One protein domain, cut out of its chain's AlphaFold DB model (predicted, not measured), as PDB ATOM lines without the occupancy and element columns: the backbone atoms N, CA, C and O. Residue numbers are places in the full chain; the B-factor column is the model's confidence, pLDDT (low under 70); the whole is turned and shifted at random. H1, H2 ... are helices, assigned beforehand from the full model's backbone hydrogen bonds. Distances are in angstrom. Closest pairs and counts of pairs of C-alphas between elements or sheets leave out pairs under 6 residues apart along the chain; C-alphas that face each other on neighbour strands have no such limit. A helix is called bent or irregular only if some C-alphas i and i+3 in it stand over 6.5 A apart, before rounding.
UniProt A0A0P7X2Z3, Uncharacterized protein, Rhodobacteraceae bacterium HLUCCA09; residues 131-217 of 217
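What this domain is: This is residues 131 to 217 of the 217 residues of an uncharacterized protein of Rhodobacteraceae bacterium HLUCCA09 (UniProt A0A0P7X2Z3). H3, the longest helix by residues with 14, crosses at a steep tilt beside a small bundle of H1, H2 and H4, and short H5 sits at the far end of a loop that runs out from H4 and back, away from the other helices. Look for 87 printed residues with five named helices, H1 to H5 in chain order, and no named strand: the class is all helix. The whole is compact, with a radius of gyration of the C-alphas of 12.4 A and spans of 37 by 30 by 23 A.

How they stand to each other: Start at H3, residues 161 to 174; its residues 162 to 166 alone touch H2, residues 145 to 155, at 56 degrees, a steep tilt, with closest C-alphas Pro 150 and Thr 163 at 5.5 A. H3 only just touches H4, residues 178 to 190, with 3 pairs of C-alphas within 8 A, the closest Leu 174 and Ala 181 at 6.1 A. H2 and H4 touch at a shallow 22 degrees, the same way, closest at C-alphas Leu 151 and Ala 183, 6.8 A. H1, residues 133 to 142, touches H4 at C-alphas Gly 139 and Pro 179, 5.2 A, and forms a hairpin with H2, closest at C-alphas Leu 140 and Arg 148, 6.2 A. H5, residues 202 to 208, is apart from the other four. Each O i to N i+4 pair is within hydrogen-bond range in H4 and H5, against 4 of 6 in H1, 5 of 7 in H2 and 8 of 10 in H3.

Where its parts are: Find C-alpha 161 at (-17.532, -4.219, -17.318); H3 runs 16.5 A from there and is irregular, C-alphas 169 and 172 being 8.3 A apart. H1, 16.0 A from C-alpha 133 at (-4.328, 7.705, -24.442), is only just irregular, with C-alphas 139 and 142 7.0 A apart. H2 spans 14.9 A, H4 18.0 A, and H5 9.9 A, ending at C-alpha 208 (-17.534, -16.524, -31.337).

The domain as a whole: The C-alphas farthest apart, Ala 138 and Asp 203, are 36.6 A apart. The printed part has no cut; the link from H4 to H5 is long and the others are tight. Residues 213 to 217 are under pLDDT 70.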
ATOM      1  N   ARG A 131      -0.745   3.598 -29.201       93.12
ATOM      2  CA  ARG A 131      -1.162   5.008 -29.283       93.12
ATOM      3  C   ARG A 131      -1.275   5.615 -27.892       93.12
ATOM      4  O   ARG A 131      -1.752   4.967 -26.967       93.12
ATOM      5  N   ALA A 132      -0.883   6.881 -27.752       92.94
ATOM      6  CA  ALA A 132      -1.066   7.615 -26.502       92.94
ATOM      7  C   ALA A 132      -2.562   7.767 -26.169       92.94
ATOM      8  O   ALA A 132      -3.357   8.065 -27.062       92.94
ATOM      9  N   CYS A 133      -2.930   7.638 -24.889       94.00
ATOM     10  CA  CYS A 133      -4.328   7.705 -24.442       94.00
ATOM     11  C   CYS A 133      -5.028   8.997 -24.904       94.00
ATOM     12  O   CYS A 133      -6.112   8.948 -25.474       94.00
ATOM     13  N   VAL A 134      -4.350  10.149 -24.818       94.81
ATOM     14  CA  VAL A 134      -4.899  11.440 -25.281       94.81
ATOM     15  C   VAL A 134      -5.276  11.449 -26.772       94.81
ATOM     16  O   VAL A 134      -6.232  12.116 -27.170       94.81
ATOM     17  N   VAL A 135      -4.560  10.698 -27.616       94.81
ATOM     18  CA  VAL A 135      -4.873  10.582 -29.051       94.81
ATOM     19  C   VAL A 135      -6.117   9.716 -29.248       94.81
ATOM     20  O   VAL A 135      -6.990  10.064 -30.042       94.81
ATOM     21  N   VAL A 136      -6.217   8.625 -28.489       94.50
ATOM     22  CA  VAL A 136      -7.371   7.719 -28.485       94.50
ATOM     23  C   VAL A 136      -8.635   8.457 -28.026       94.50
ATOM     24  O   VAL A 136      -9.645   8.461 -28.730       94.50
ATOM     25  N   GLU A 137      -8.561   9.173 -26.905       95.31
ATOM     26  CA  GLU A 137      -9.654   9.999 -26.377       95.31
ATOM     27  C   GLU A 137     -10.092  11.084 -27.368       95.31
ATOM     28  O   GLU A 137     -11.289  11.322 -27.565       95.31
ATOM     29  N   ALA A 138      -9.136  11.739 -28.035       94.94
ATOM     30  CA  ALA A 138      -9.438  12.737 -29.052       94.94
ATOM     31  C   ALA A 138     -10.173  12.130 -30.257       94.94
ATOM     32  O   ALA A 138     -11.118  12.748 -30.758       94.94
ATOM     33  N   GLY A 139      -9.789  10.924 -30.689       94.25
ATOM     34  CA  GLY A 139     -10.452  10.195 -31.775       94.25
ATOM     35  C   GLY A 139     -11.913   9.859 -31.466       94.25
ATOM     36  O   GLY A 139     -12.774   9.951 -32.343       94.25
ATOM     37  N   LEU A 140     -12.232   9.564 -30.202       95.19
ATOM     38  CA  LEU A 140     -13.586   9.218 -29.761       95.19
ATOM     39  C   LEU A 140     -14.594  10.376 -29.820       95.19
ATOM     40  O   LEU A 140     -15.797  10.140 -29.687       95.19
ATOM     41  N   LYS A 141     -14.164  11.629 -30.033       92.62
ATOM     42  CA  LYS A 141     -15.060  12.803 -30.023       92.62
ATOM     43  C   LYS A 141     -16.246  12.674 -30.987       92.62
ATOM     44  O   LYS A 141     -17.332  13.132 -30.635       92.62
ATOM     45  N   GLY A 142     -16.048  12.035 -32.142       87.31
ATOM     46  CA  GLY A 142     -17.082  11.806 -33.160       87.31
ATOM     47  C   GLY A 142     -17.904  10.521 -32.991       87.31
ATOM     48  O   GLY A 142     -18.822  10.293 -33.774       87.31
ATOM     49  N   ALA A 143     -17.595   9.674 -32.004       91.88
ATOM     50  CA  ALA A 143     -18.319   8.425 -31.786       91.88
ATOM     51  C   ALA A 143     -19.700   8.671 -31.136       91.88
ATOM     52  O   ALA A 143     -19.841   9.589 -30.317       91.88
ATOM     53  N   PRO A 144     -20.719   7.840 -31.439       93.31
ATOM     54  CA  PRO A 144     -22.006   7.875 -30.748       93.31
ATOM     55  C   PRO A 144     -21.847   7.819 -29.223       93.31
ATOM     56  O   PRO A 144     -21.053   7.032 -28.711       93.31
ATOM     57  N   LEU A 145     -22.638   8.611 -28.486       92.56
ATOM     58  CA  LEU A 145     -22.509   8.738 -27.024       92.56
ATOM     59  C   LEU A 145     -22.567   7.397 -26.282       92.56
ATOM     60  O   LEU A 145     -21.780   7.182 -25.366       92.56
ATOM     61  N   HIS A 146     -23.453   6.496 -26.710       90.81
ATOM     62  CA  HIS A 146     -23.616   5.172 -26.102       90.81
ATOM     63  C   HIS A 146     -22.389   4.260 -26.279       90.81
ATOM     64  O   HIS A 146     -22.230   3.318 -25.518       90.81
ATOM     65  N   LEU A 147     -21.521   4.537 -27.259       91.44
ATOM     66  CA  LEU A 147     -20.223   3.868 -27.412       91.44
ATOM     67  C   LEU A 147     -19.127   4.650 -26.682       91.44
ATOM     68  O   LEU A 147     -18.268   4.076 -26.023       91.44
ATOM     69  N   ARG A 148     -19.166   5.981 -26.789       93.69
ATOM     70  CA  ARG A 148     -18.132   6.883 -26.282       93.69
ATOM     71  C   ARG A 148     -18.029   6.896 -24.758       93.69
ATOM     72  O   ARG A 148     -16.919   6.918 -24.241       93.69
ATOM     73  N   LEU A 149     -19.154   6.964 -24.046       93.81
ATOM     74  CA  LEU A 149     -19.143   7.167 -22.592       93.81
ATOM     75  C   LEU A 149     -18.531   5.980 -21.826       93.81
ATOM     76  O   LEU A 149     -17.631   6.248 -21.026       93.81
ATOM     77  N   PRO A 150     -18.904   4.711 -22.098       93.62
ATOM     78  CA  PRO A 150     -18.256   3.566 -21.452       93.62
ATOM     79  C   PRO A 150     -16.748   3.525 -21.728       93.62
ATOM     80  O   PRO A 150     -15.951   3.370 -20.806       93.62
ATOM     81  N   LEU A 151     -16.345   3.783 -22.980       93.88
ATOM     82  CA  LEU A 151     -14.935   3.804 -23.377       93.88
ATOM     83  C   LEU A 151     -14.133   4.880 -22.642       93.88
ATOM     84  O   LEU A 151     -13.060   4.587 -22.127       93.88
ATOM     85  N   LEU A 152     -14.641   6.113 -22.555       95.00
ATOM     86  CA  LEU A 152     -13.962   7.182 -21.814       95.00
ATOM     87  C   LEU A 152     -13.861   6.861 -20.318       95.00
ATOM     88  O   LEU A 152     -12.826   7.126 -19.712       95.00
ATOM     89  N   ALA A 153     -14.899   6.261 -19.728       94.06
ATOM     90  CA  ALA A 153     -14.855   5.828 -18.335       94.06
ATOM     91  C   ALA A 153     -13.781   4.748 -18.117       94.06
ATOM     92  O   ALA A 153     -12.992   4.850 -17.176       94.06
ATOM     93  N   ALA A 154     -13.695   3.758 -19.009       93.88
ATOM     94  CA  ALA A 154     -12.675   2.716 -18.952       93.88
ATOM     95  C   ALA A 154     -11.254   3.267 -19.179       93.88
ATOM     96  O   ALA A 154     -10.328   2.880 -18.464       93.88
ATOM     97  N   LEU A 155     -11.065   4.205 -20.113       93.19
ATOM     98  CA  LEU A 155      -9.774   4.865 -20.362       93.19
ATOM     99  C   LEU A 155      -9.311   5.702 -19.159       93.19
ATOM    100  O   LEU A 155      -8.128   5.699 -18.822       93.19
ATOM    101  N   ALA A 156     -10.248   6.334 -18.448       92.94
ATOM    102  CA  ALA A 156      -9.982   7.068 -17.211       92.94
ATOM    103  C   ALA A 156      -9.690   6.161 -15.994       92.94
ATOM    104  O   ALA A 156      -9.456   6.664 -14.895       92.94
ATOM    105  N   GLY A 157      -9.694   4.833 -16.163       89.81
ATOM    106  CA  GLY A 157      -9.426   3.869 -15.093       89.81
ATOM    107  C   GLY A 157     -10.667   3.361 -14.357       89.81
ATOM    108  O   GLY A 157     -10.524   2.656 -13.361       89.81
ATOM    109  N   GLY A 158     -11.873   3.668 -14.839       91.62
ATOM    110  CA  GLY A 158     -13.116   3.080 -14.336       91.62
ATOM    111  C   GLY A 158     -13.195   1.567 -14.570       91.62
ATOM    112  O   GLY A 158     -12.356   0.987 -15.268       91.62
ATOM    113  N   ALA A 159     -14.204   0.923 -13.980       88.69
ATOM    114  CA  ALA A 159     -14.446  -0.506 -14.163       88.69
ATOM    115  C   ALA A 159     -14.746  -0.825 -15.644       88.69
ATOM    116  O   ALA A 159     -15.541  -0.112 -16.263       88.69
ATOM    117  N   PRO A 160     -14.145  -1.880 -16.222       86.81
ATOM    118  CA  PRO A 160     -14.266  -2.157 -17.651       86.81
ATOM    119  C   PRO A 160     -15.593  -2.826 -18.035       86.81
ATOM    120  O   PRO A 160     -15.921  -2.823 -19.216       86.81
ATOM    121  N   GLY A 161     -16.388  -3.323 -17.077       88.25
ATOM    122  CA  GLY A 161     -17.532  -4.219 -17.318       88.25
ATOM    123  C   GLY A 161     -18.539  -3.775 -18.386       88.25
ATOM    124  O   GLY A 161     -18.947  -4.581 -19.219       88.25
ATOM    125  N   GLU A 162     -18.916  -2.492 -18.434       87.81
ATOM    126  CA  GLU A 162     -19.805  -1.986 -19.498       87.81
ATOM    127  C   GLU A 162     -19.137  -2.015 -20.879       87.81
ATOM    128  O   GLU A 162     -19.774  -2.296 -21.894       87.81
ATOM    129  N   THR A 163     -17.839  -1.731 -20.923       90.56
ATOM    130  CA  THR A 163     -17.050  -1.720 -22.156       90.56
ATOM    131  C   THR A 163     -16.722  -3.146 -22.612       90.56
ATOM    132  O   THR A 163     -16.737  -3.428 -23.808       90.56
ATOM    133  N   GLU A 164     -16.501  -4.063 -21.671       91.75
ATOM    134  CA  GLU A 164     -16.359  -5.501 -21.914       91.75
ATOM    135  C   GLU A 164     -17.637  -6.096 -22.504       91.75
ATOM    136  O   GLU A 164     -17.578  -6.769 -23.532       91.75
ATOM    137  N   ALA A 165     -18.800  -5.790 -21.917       90.00
ATOM    138  CA  ALA A 165     -20.095  -6.199 -22.457       90.00
ATOM    139  C   ALA A 165     -20.318  -5.628 -23.867       90.00
ATOM    140  O   ALA A 165     -20.701  -6.354 -24.783       90.00
ATOM    141  N   LEU A 166     -19.984  -4.350 -24.076       89.31
ATOM    142  CA  LEU A 166     -20.060  -3.721 -25.391       89.31
ATOM    143  C   LEU A 166     -19.187  -4.445 -26.432       89.31
ATOM    144  O   LEU A 166     -19.633  -4.663 -27.562       89.31
ATOM    145  N   TRP A 167     -17.955  -4.815 -26.069       90.69
ATOM    146  CA  TRP A 167     -17.059  -5.557 -26.955       90.69
ATOM    147  C   TRP A 167     -17.575  -6.966 -27.247       90.69
ATOM    148  O   TRP A 167     -17.579  -7.398 -28.398       90.69
ATOM    149  N   ARG A 168     -18.066  -7.662 -26.225       89.12
ATOM    150  CA  ARG A 168     -18.621  -9.009 -26.343       89.12
ATOM    151  C   ARG A 168     -19.822  -9.060 -27.284       89.12
ATOM    152  O   ARG A 168     -19.880  -9.922 -28.158       89.12
ATOM    153  N   ASP A 169     -20.740  -8.111 -27.142       88.69
ATOM    154  CA  ASP A 169     -22.003  -8.113 -27.881       88.69
ATOM    155  C   ASP A 169     -21.849  -7.573 -29.306       88.69
ATOM    156  O   ASP A 169     -22.594  -7.959 -30.209       88.69
ATOM    157  N   ARG A 170     -20.908  -6.643 -29.520       88.56
ATOM    158  CA  ARG A 170     -20.828  -5.862 -30.767       88.56
ATOM    159  C   ARG A 170     -19.444  -5.809 -31.399       88.56
ATOM    160  O   ARG A 170     -19.276  -5.121 -32.403       88.56
ATOM    161  N   GLY A 171     -18.457  -6.528 -30.868       86.00
ATOM    162  CA  GLY A 171     -17.057  -6.440 -31.294       86.00
ATOM    163  C   GLY A 171     -16.875  -6.558 -32.805       86.00
ATOM    164  O   GLY A 171     -16.145  -5.763 -33.391       86.00
ATOM    165  N   ARG A 172     -17.612  -7.466 -33.464       85.56
ATOM    166  CA  ARG A 172     -17.546  -7.660 -34.927       85.56
ATOM    167  C   ARG A 172     -17.874  -6.387 -35.707       85.56
ATOM    168  O   ARG A 172     -17.175  -6.068 -36.664       85.56
ATOM    169  N   ASP A 173     -18.888  -5.647 -35.270       86.44
ATOM    170  CA  ASP A 173     -19.287  -4.383 -35.893       86.44
ATOM    171  C   ASP A 173     -18.306  -3.262 -35.529       86.44
ATOM    172  O   ASP A 173     -17.986  -2.396 -36.345       86.44
ATOM    173  N   LEU A 174     -17.822  -3.270 -34.284       86.19
ATOM    174  CA  LEU A 174     -16.984  -2.208 -33.734       86.19
ATOM    175  C   LEU A 174     -15.558  -2.217 -34.287       86.19
ATOM    176  O   LEU A 174     -14.948  -1.152 -34.367       86.19
ATOM    177  N   VAL A 175     -15.043  -3.368 -34.738       82.88
ATOM    178  CA  VAL A 175     -13.750  -3.452 -35.446       82.88
ATOM    179  C   VAL A 175     -13.731  -2.551 -36.687       82.88
ATOM    180  O   VAL A 175     -12.694  -1.977 -37.013       82.88
ATOM    181  N   ALA A 176     -14.872  -2.372 -37.359       82.38
ATOM    182  CA  ALA A 176     -14.983  -1.517 -38.541       82.38
ATOM    183  C   ALA A 176     -15.118  -0.015 -38.214       82.38
ATOM    184  O   ALA A 176     -15.162   0.801 -39.135       82.38
ATOM    185  N   ALA A 177     -15.186   0.370 -36.933       85.19
ATOM    186  CA  ALA A 177     -15.307   1.754 -36.480       85.19
ATOM    187  C   ALA A 177     -13.968   2.240 -35.884       85.19
ATOM    188  O   ALA A 177     -13.738   2.046 -34.688       85.19
ATOM    189  N   PRO A 178     -13.088   2.911 -36.659       84.62
ATOM    190  CA  PRO A 178     -11.689   3.107 -36.271       84.62
ATOM    191  C   PRO A 178     -11.481   3.772 -34.902       84.62
ATOM    192  O   PRO A 178     -10.696   3.244 -34.121       84.62
ATOM    193  N   PRO A 179     -12.213   4.846 -34.526       90.25
ATOM    194  CA  PRO A 179     -12.038   5.445 -33.203       90.25
ATOM    195  C   PRO A 179     -12.400   4.512 -32.042       90.25
ATOM    196  O   PRO A 179     -11.799   4.595 -30.976       90.25
ATOM    197  N   VAL A 180     -13.388   3.632 -32.236       90.44
ATOM    198  CA  VAL A 180     -13.798   2.659 -31.215       90.44
ATOM    199  C   VAL A 180     -12.825   1.487 -31.181       90.44
ATOM    200  O   VAL A 180     -12.407   1.089 -30.098       90.44
ATOM    201  N   ALA A 181     -12.417   0.977 -32.343       89.25
ATOM    202  CA  ALA A 181     -11.414  -0.078 -32.445       89.25
ATOM    203  C   ALA A 181     -10.076   0.345 -31.812       89.25
ATOM    204  O   ALA A 181      -9.476  -0.437 -31.080       89.25
ATOM    205  N   ASP A 182      -9.648   1.593 -32.019       91.19
ATOM    206  CA  ASP A 182      -8.451   2.158 -31.390       91.19
ATOM    207  C   ASP A 182      -8.571   2.226 -29.865       91.19
ATOM    208  O   ASP A 182      -7.615   1.915 -29.156       91.19
ATOM    209  N   ALA A 183      -9.740   2.613 -29.349       93.25
ATOM    210  CA  ALA A 183      -9.976   2.665 -27.912       93.25
ATOM    211  C   ALA A 183      -9.995   1.273 -27.280       93.25
ATOM    212  O   ALA A 183      -9.330   1.052 -26.272       93.25
ATOM    213  N   MET A 184     -10.673   0.318 -27.914       92.38
ATOM    214  CA  MET A 184     -10.664  -1.075 -27.478       92.38
ATOM    215  C   MET A 184      -9.241  -1.647 -27.514       92.38
ATOM    216  O   MET A 184      -8.806  -2.255 -26.541       92.38
ATOM    217  N   ARG A 185      -8.467  -1.375 -28.577       91.12
ATOM    218  CA  ARG A 185      -7.057  -1.784 -28.682       91.12
ATOM    219  C   ARG A 185      -6.230  -1.222 -27.534       91.12
ATOM    220  O   ARG A 185      -5.491  -1.963 -26.901       91.12
ATOM    221  N   HIS A 186      -6.388   0.065 -27.236       93.50
ATOM    222  CA  HIS A 186      -5.679   0.697 -26.131       93.50
ATOM    223  C   HIS A 186      -6.002   0.031 -24.788       93.50
ATOM    224  O   HIS A 186      -5.105  -0.151 -23.970       93.50
ATOM    225  N   LEU A 187      -7.259  -0.364 -24.558       92.88
ATOM    226  CA  LEU A 187      -7.646  -1.079 -23.341       92.88
ATOM    227  C   LEU A 187      -6.979  -2.458 -23.273       92.88
ATOM    228  O   LEU A 187      -6.345  -2.748 -22.264       92.88
ATOM    229  N   TYR A 188      -7.014  -3.237 -24.358       90.00
ATOM    230  CA  TYR A 188      -6.297  -4.517 -24.455       90.00
ATOM    231  C   TYR A 188      -4.789  -4.389 -24.195       90.00
ATOM    232  O   TYR A 188      -4.192  -5.254 -23.567       90.00
ATOM    233  N   GLU A 189      -4.163  -3.318 -24.679       92.38
ATOM    234  CA  GLU A 189      -2.722  -3.094 -24.536       92.38
ATOM    235  C   GLU A 189      -2.314  -2.624 -23.133       92.38
ATOM    236  O   GLU A 189      -1.158  -2.766 -22.745       92.38
ATOM    237  N   THR A 190      -3.212  -1.979 -22.384       93.56
ATOM    238  CA  THR A 190      -2.808  -1.196 -21.202       93.56
ATOM    239  C   THR A 190      -3.500  -1.580 -19.908       93.56
ATOM    240  O   THR A 190      -3.035  -1.145 -18.846       93.56
ATOM    241  N   ARG A 191      -4.568  -2.375 -19.959       91.00
ATOM    242  CA  ARG A 191      -5.315  -2.798 -18.777       91.00
ATOM    243  C   ARG A 191      -5.050  -4.259 -18.454       91.00
ATOM    244  O   ARG A 191      -5.291  -5.133 -19.272       91.00
ATOM    245  N   ASP A 192      -4.622  -4.492 -17.220       87.06
ATOM    246  CA  ASP A 192      -4.330  -5.834 -16.701       87.06
ATOM    247  C   ASP A 192      -5.616  -6.560 -16.265       87.06
ATOM    248  O   ASP A 192      -5.652  -7.779 -16.153       87.06
ATOM    249  N   ASP A 193      -6.689  -5.808 -16.012       87.81
ATOM    250  CA  ASP A 193      -7.990  -6.316 -15.573       87.81
ATOM    251  C   ASP A 193      -9.010  -6.464 -16.708       87.81
ATOM    252  O   ASP A 193     -10.145  -6.860 -16.448       87.81
ATOM    253  N   TRP A 194      -8.614  -6.140 -17.940       87.56
ATOM    254  CA  TRP A 194      -9.468  -6.204 -19.116       87.56
ATOM    255  C   TRP A 194      -9.612  -7.642 -19.604       87.56
ATOM    256  O   TRP A 194      -8.665  -8.226 -20.129       87.56
ATOM    257  N   ASP A 195     -10.812  -8.196 -19.466       87.75
ATOM    258  CA  ASP A 195     -11.129  -9.536 -19.941       87.75
ATOM    259  C   ASP A 195     -12.597  -9.614 -20.393       87.75
ATOM    260  O   ASP A 195     -13.481 -10.034 -19.636       87.75
ATOM    261  N   PRO A 196     -12.891  -9.232 -21.649       87.00
ATOM    262  CA  PRO A 196     -14.258  -9.244 -22.159       87.00
ATOM    263  C   PRO A 196     -14.850 -10.654 -22.253       87.00
ATOM    264  O   PRO A 196     -16.070 -10.796 -22.394       87.00
ATOM    265  N   TRP A 197     -14.017 -11.689 -22.141       88.75
ATOM    266  CA  TRP A 197     -14.395 -13.084 -22.311       88.75
ATOM    267  C   TRP A 197     -14.342 -13.889 -21.008       88.75
ATOM    268  O   TRP A 197     -14.594 -15.085 -21.063       88.75
ATOM    269  N   ARG A 198     -14.096 -13.255 -19.851       86.56
ATOM    270  CA  ARG A 198     -13.899 -13.914 -18.544       86.56
ATOM    271  C   ARG A 198     -14.922 -14.994 -18.198       86.56
ATOM    272  O   ARG A 198     -14.593 -16.005 -17.589       86.56
ATOM    273  N   ASP A 199     -16.173 -14.744 -18.565       86.44
ATOM    274  CA  ASP A 199     -17.309 -15.607 -18.239       86.44
ATOM    275  C   ASP A 199     -17.647 -16.605 -19.363       86.44
ATOM    276  O   ASP A 199     -18.670 -17.291 -19.300       86.44
ATOM    277  N   TRP A 200     -16.862 -16.643 -20.442       88.62
ATOM    278  CA  TRP A 200     -17.079 -17.532 -21.580       88.62
ATOM    279  C   TRP A 200     -16.174 -18.764 -21.494       88.62
ATOM    280  O   TRP A 200     -15.000 -18.635 -21.164       88.62
ATOM    281  N   PRO A 201     -16.690 -19.962 -21.823       90.94
ATOM    282  CA  PRO A 201     -15.846 -21.139 -21.961       90.94
ATOM    283  C   PRO A 201     -14.988 -21.053 -23.238       90.94
ATOM    284  O   PRO A 201     -15.391 -20.430 -24.227       90.94
ATOM    285  N   ASP A 202     -13.817 -21.697 -23.226       89.00
ATOM    286  CA  ASP A 202     -12.810 -21.613 -24.297       89.00
ATOM    287  C   ASP A 202     -13.350 -21.983 -25.687       89.00
ATOM    288  O   ASP A 202     -13.003 -21.351 -26.685       89.00
ATOM    289  N   ASP A 203     -14.224 -22.987 -25.768       91.56
ATOM    290  CA  ASP A 203     -14.848 -23.437 -27.015       91.56
ATOM    291  C   ASP A 203     -15.726 -22.345 -27.639       91.56
ATOM    292  O   ASP A 203     -15.700 -22.126 -28.855       91.56
ATOM    293  N   ARG A 204     -16.443 -21.597 -26.799       89.19
ATOM    294  CA  ARG A 204     -17.218 -20.441 -27.236       89.19
ATOM    295  C   ARG A 204     -16.321 -19.279 -27.637       89.19
ATOM    296  O   ARG A 204     -16.589 -18.649 -28.656       89.19
ATOM    297  N   ILE A 205     -15.255 -18.998 -26.887       87.81
ATOM    298  CA  ILE A 205     -14.289 -17.952 -27.258       87.81
ATOM    299  C   ILE A 205     -13.687 -18.266 -28.632       87.81
ATOM    300  O   ILE A 205     -13.635 -17.386 -29.488       87.81
ATOM    301  N   ALA A 206     -13.312 -19.520 -28.882       85.81
ATOM    302  CA  ALA A 206     -12.768 -19.949 -30.167       85.81
ATOM    303  C   ALA A 206     -13.772 -19.804 -31.326       85.81
ATOM    304  O   ALA A 206     -13.380 -19.457 -32.440       85.81
ATOM    305  N   ALA A 207     -15.061 -20.062 -31.083       85.62
ATOM    306  CA  ALA A 207     -16.099 -20.004 -32.114       85.62
ATOM    307  C   ALA A 207     -16.642 -18.584 -32.368       85.62
ATOM    308  O   ALA A 207     -16.971 -18.223 -33.503       85.62
ATOM    309  N   GLU A 208     -16.786 -17.784 -31.313       86.25
ATOM    310  CA  GLU A 208     -17.534 -16.524 -31.337       86.25
ATOM    311  C   GLU A 208     -16.678 -15.290 -31.051       86.25
ATOM    312  O   GLU A 208     -17.048 -14.198 -31.504       86.25
ATOM    313  N   GLY A 209     -15.566 -15.467 -30.334       84.94
ATOM    314  CA  GLY A 209     -14.701 -14.406 -29.840       84.94
ATOM    315  C   GLY A 209     -14.158 -13.517 -30.950       84.94
ATOM    316  O   GLY A 209     -13.804 -13.959 -32.045       84.94
ATOM    317  N   VAL A 210     -14.095 -12.220 -30.655       85.00
ATOM    318  CA  VAL A 210     -13.577 -11.213 -31.581       85.00
ATOM    319  C   VAL A 210     -12.202 -10.771 -31.112       85.00
ATOM    320  O   VAL A 210     -12.067 -10.089 -30.094       85.00
ATOM    321  N   ALA A 211     -11.179 -11.133 -31.878       79.69
ATOM    322  CA  ALA A 211      -9.846 -10.575 -31.708       79.69
ATOM    323  C   ALA A 211      -9.788  -9.174 -32.330       79.69
ATOM    324  O   ALA A 211     -10.296  -8.951 -33.434       79.69
ATOM    325  N   ILE A 212      -9.134  -8.230 -31.651       76.94
ATOM    326  CA  ILE A 212      -8.798  -6.947 -32.270       76.94
ATOM    327  C   ILE A 212      -7.691  -7.203 -33.291       76.94
ATOM    328  O   ILE A 212      -6.615  -7.664 -32.904       76.94
ATOM    329  N   PRO A 213      -7.902  -6.894 -34.582       66.44
ATOM    330  CA  PRO A 213      -6.832  -7.016 -35.555       66.44
ATOM    331  C   PRO A 213      -5.720  -6.028 -35.197       66.44
ATOM    332  O   PRO A 213      -5.968  -4.836 -34.981       66.44
ATOM    333  N   PHE A 214      -4.484  -6.511 -35.145       59.38
ATOM    334  CA  PHE A 214      -3.319  -5.638 -35.076       59.38
ATOM    335  C   PHE A 214      -3.167  -4.914 -36.418       59.38
ATOM    336  O   PHE A 214      -3.280  -5.528 -37.481       59.38
ATOM    337  N   GLU A 215      -2.931  -3.601 -36.383       55.97
ATOM    338  CA  GLU A 215      -2.541  -2.874 -37.593       55.97
ATOM    339  C   GLU A 215      -1.220  -3.459 -38.098       55.97
ATOM    340  O   GLU A 215      -0.233  -3.534 -37.363       55.97
ATOM    341  N   ALA A 216      -1.206  -3.914 -39.353       42.22
ATOM    342  CA  ALA A 216       0.032  -4.341 -39.977       42.22
ATOM    343  C   ALA A 216       0.977  -3.125 -40.077       42.22
ATOM    344  O   ALA A 216       0.548  -2.085 -40.579       42.22
ATOM    345  N   PRO A 217       2.245  -3.242 -39.638       43.88
ATOM    346  CA  PRO A 217       3.240  -2.196 -39.841       43.88
ATOM    347  C   PRO A 217       3.645  -2.082 -41.311       43.88
ATOM    348  O   PRO A 217       3.610  -3.124 -42.028       43.88
TER     349      PRO A 217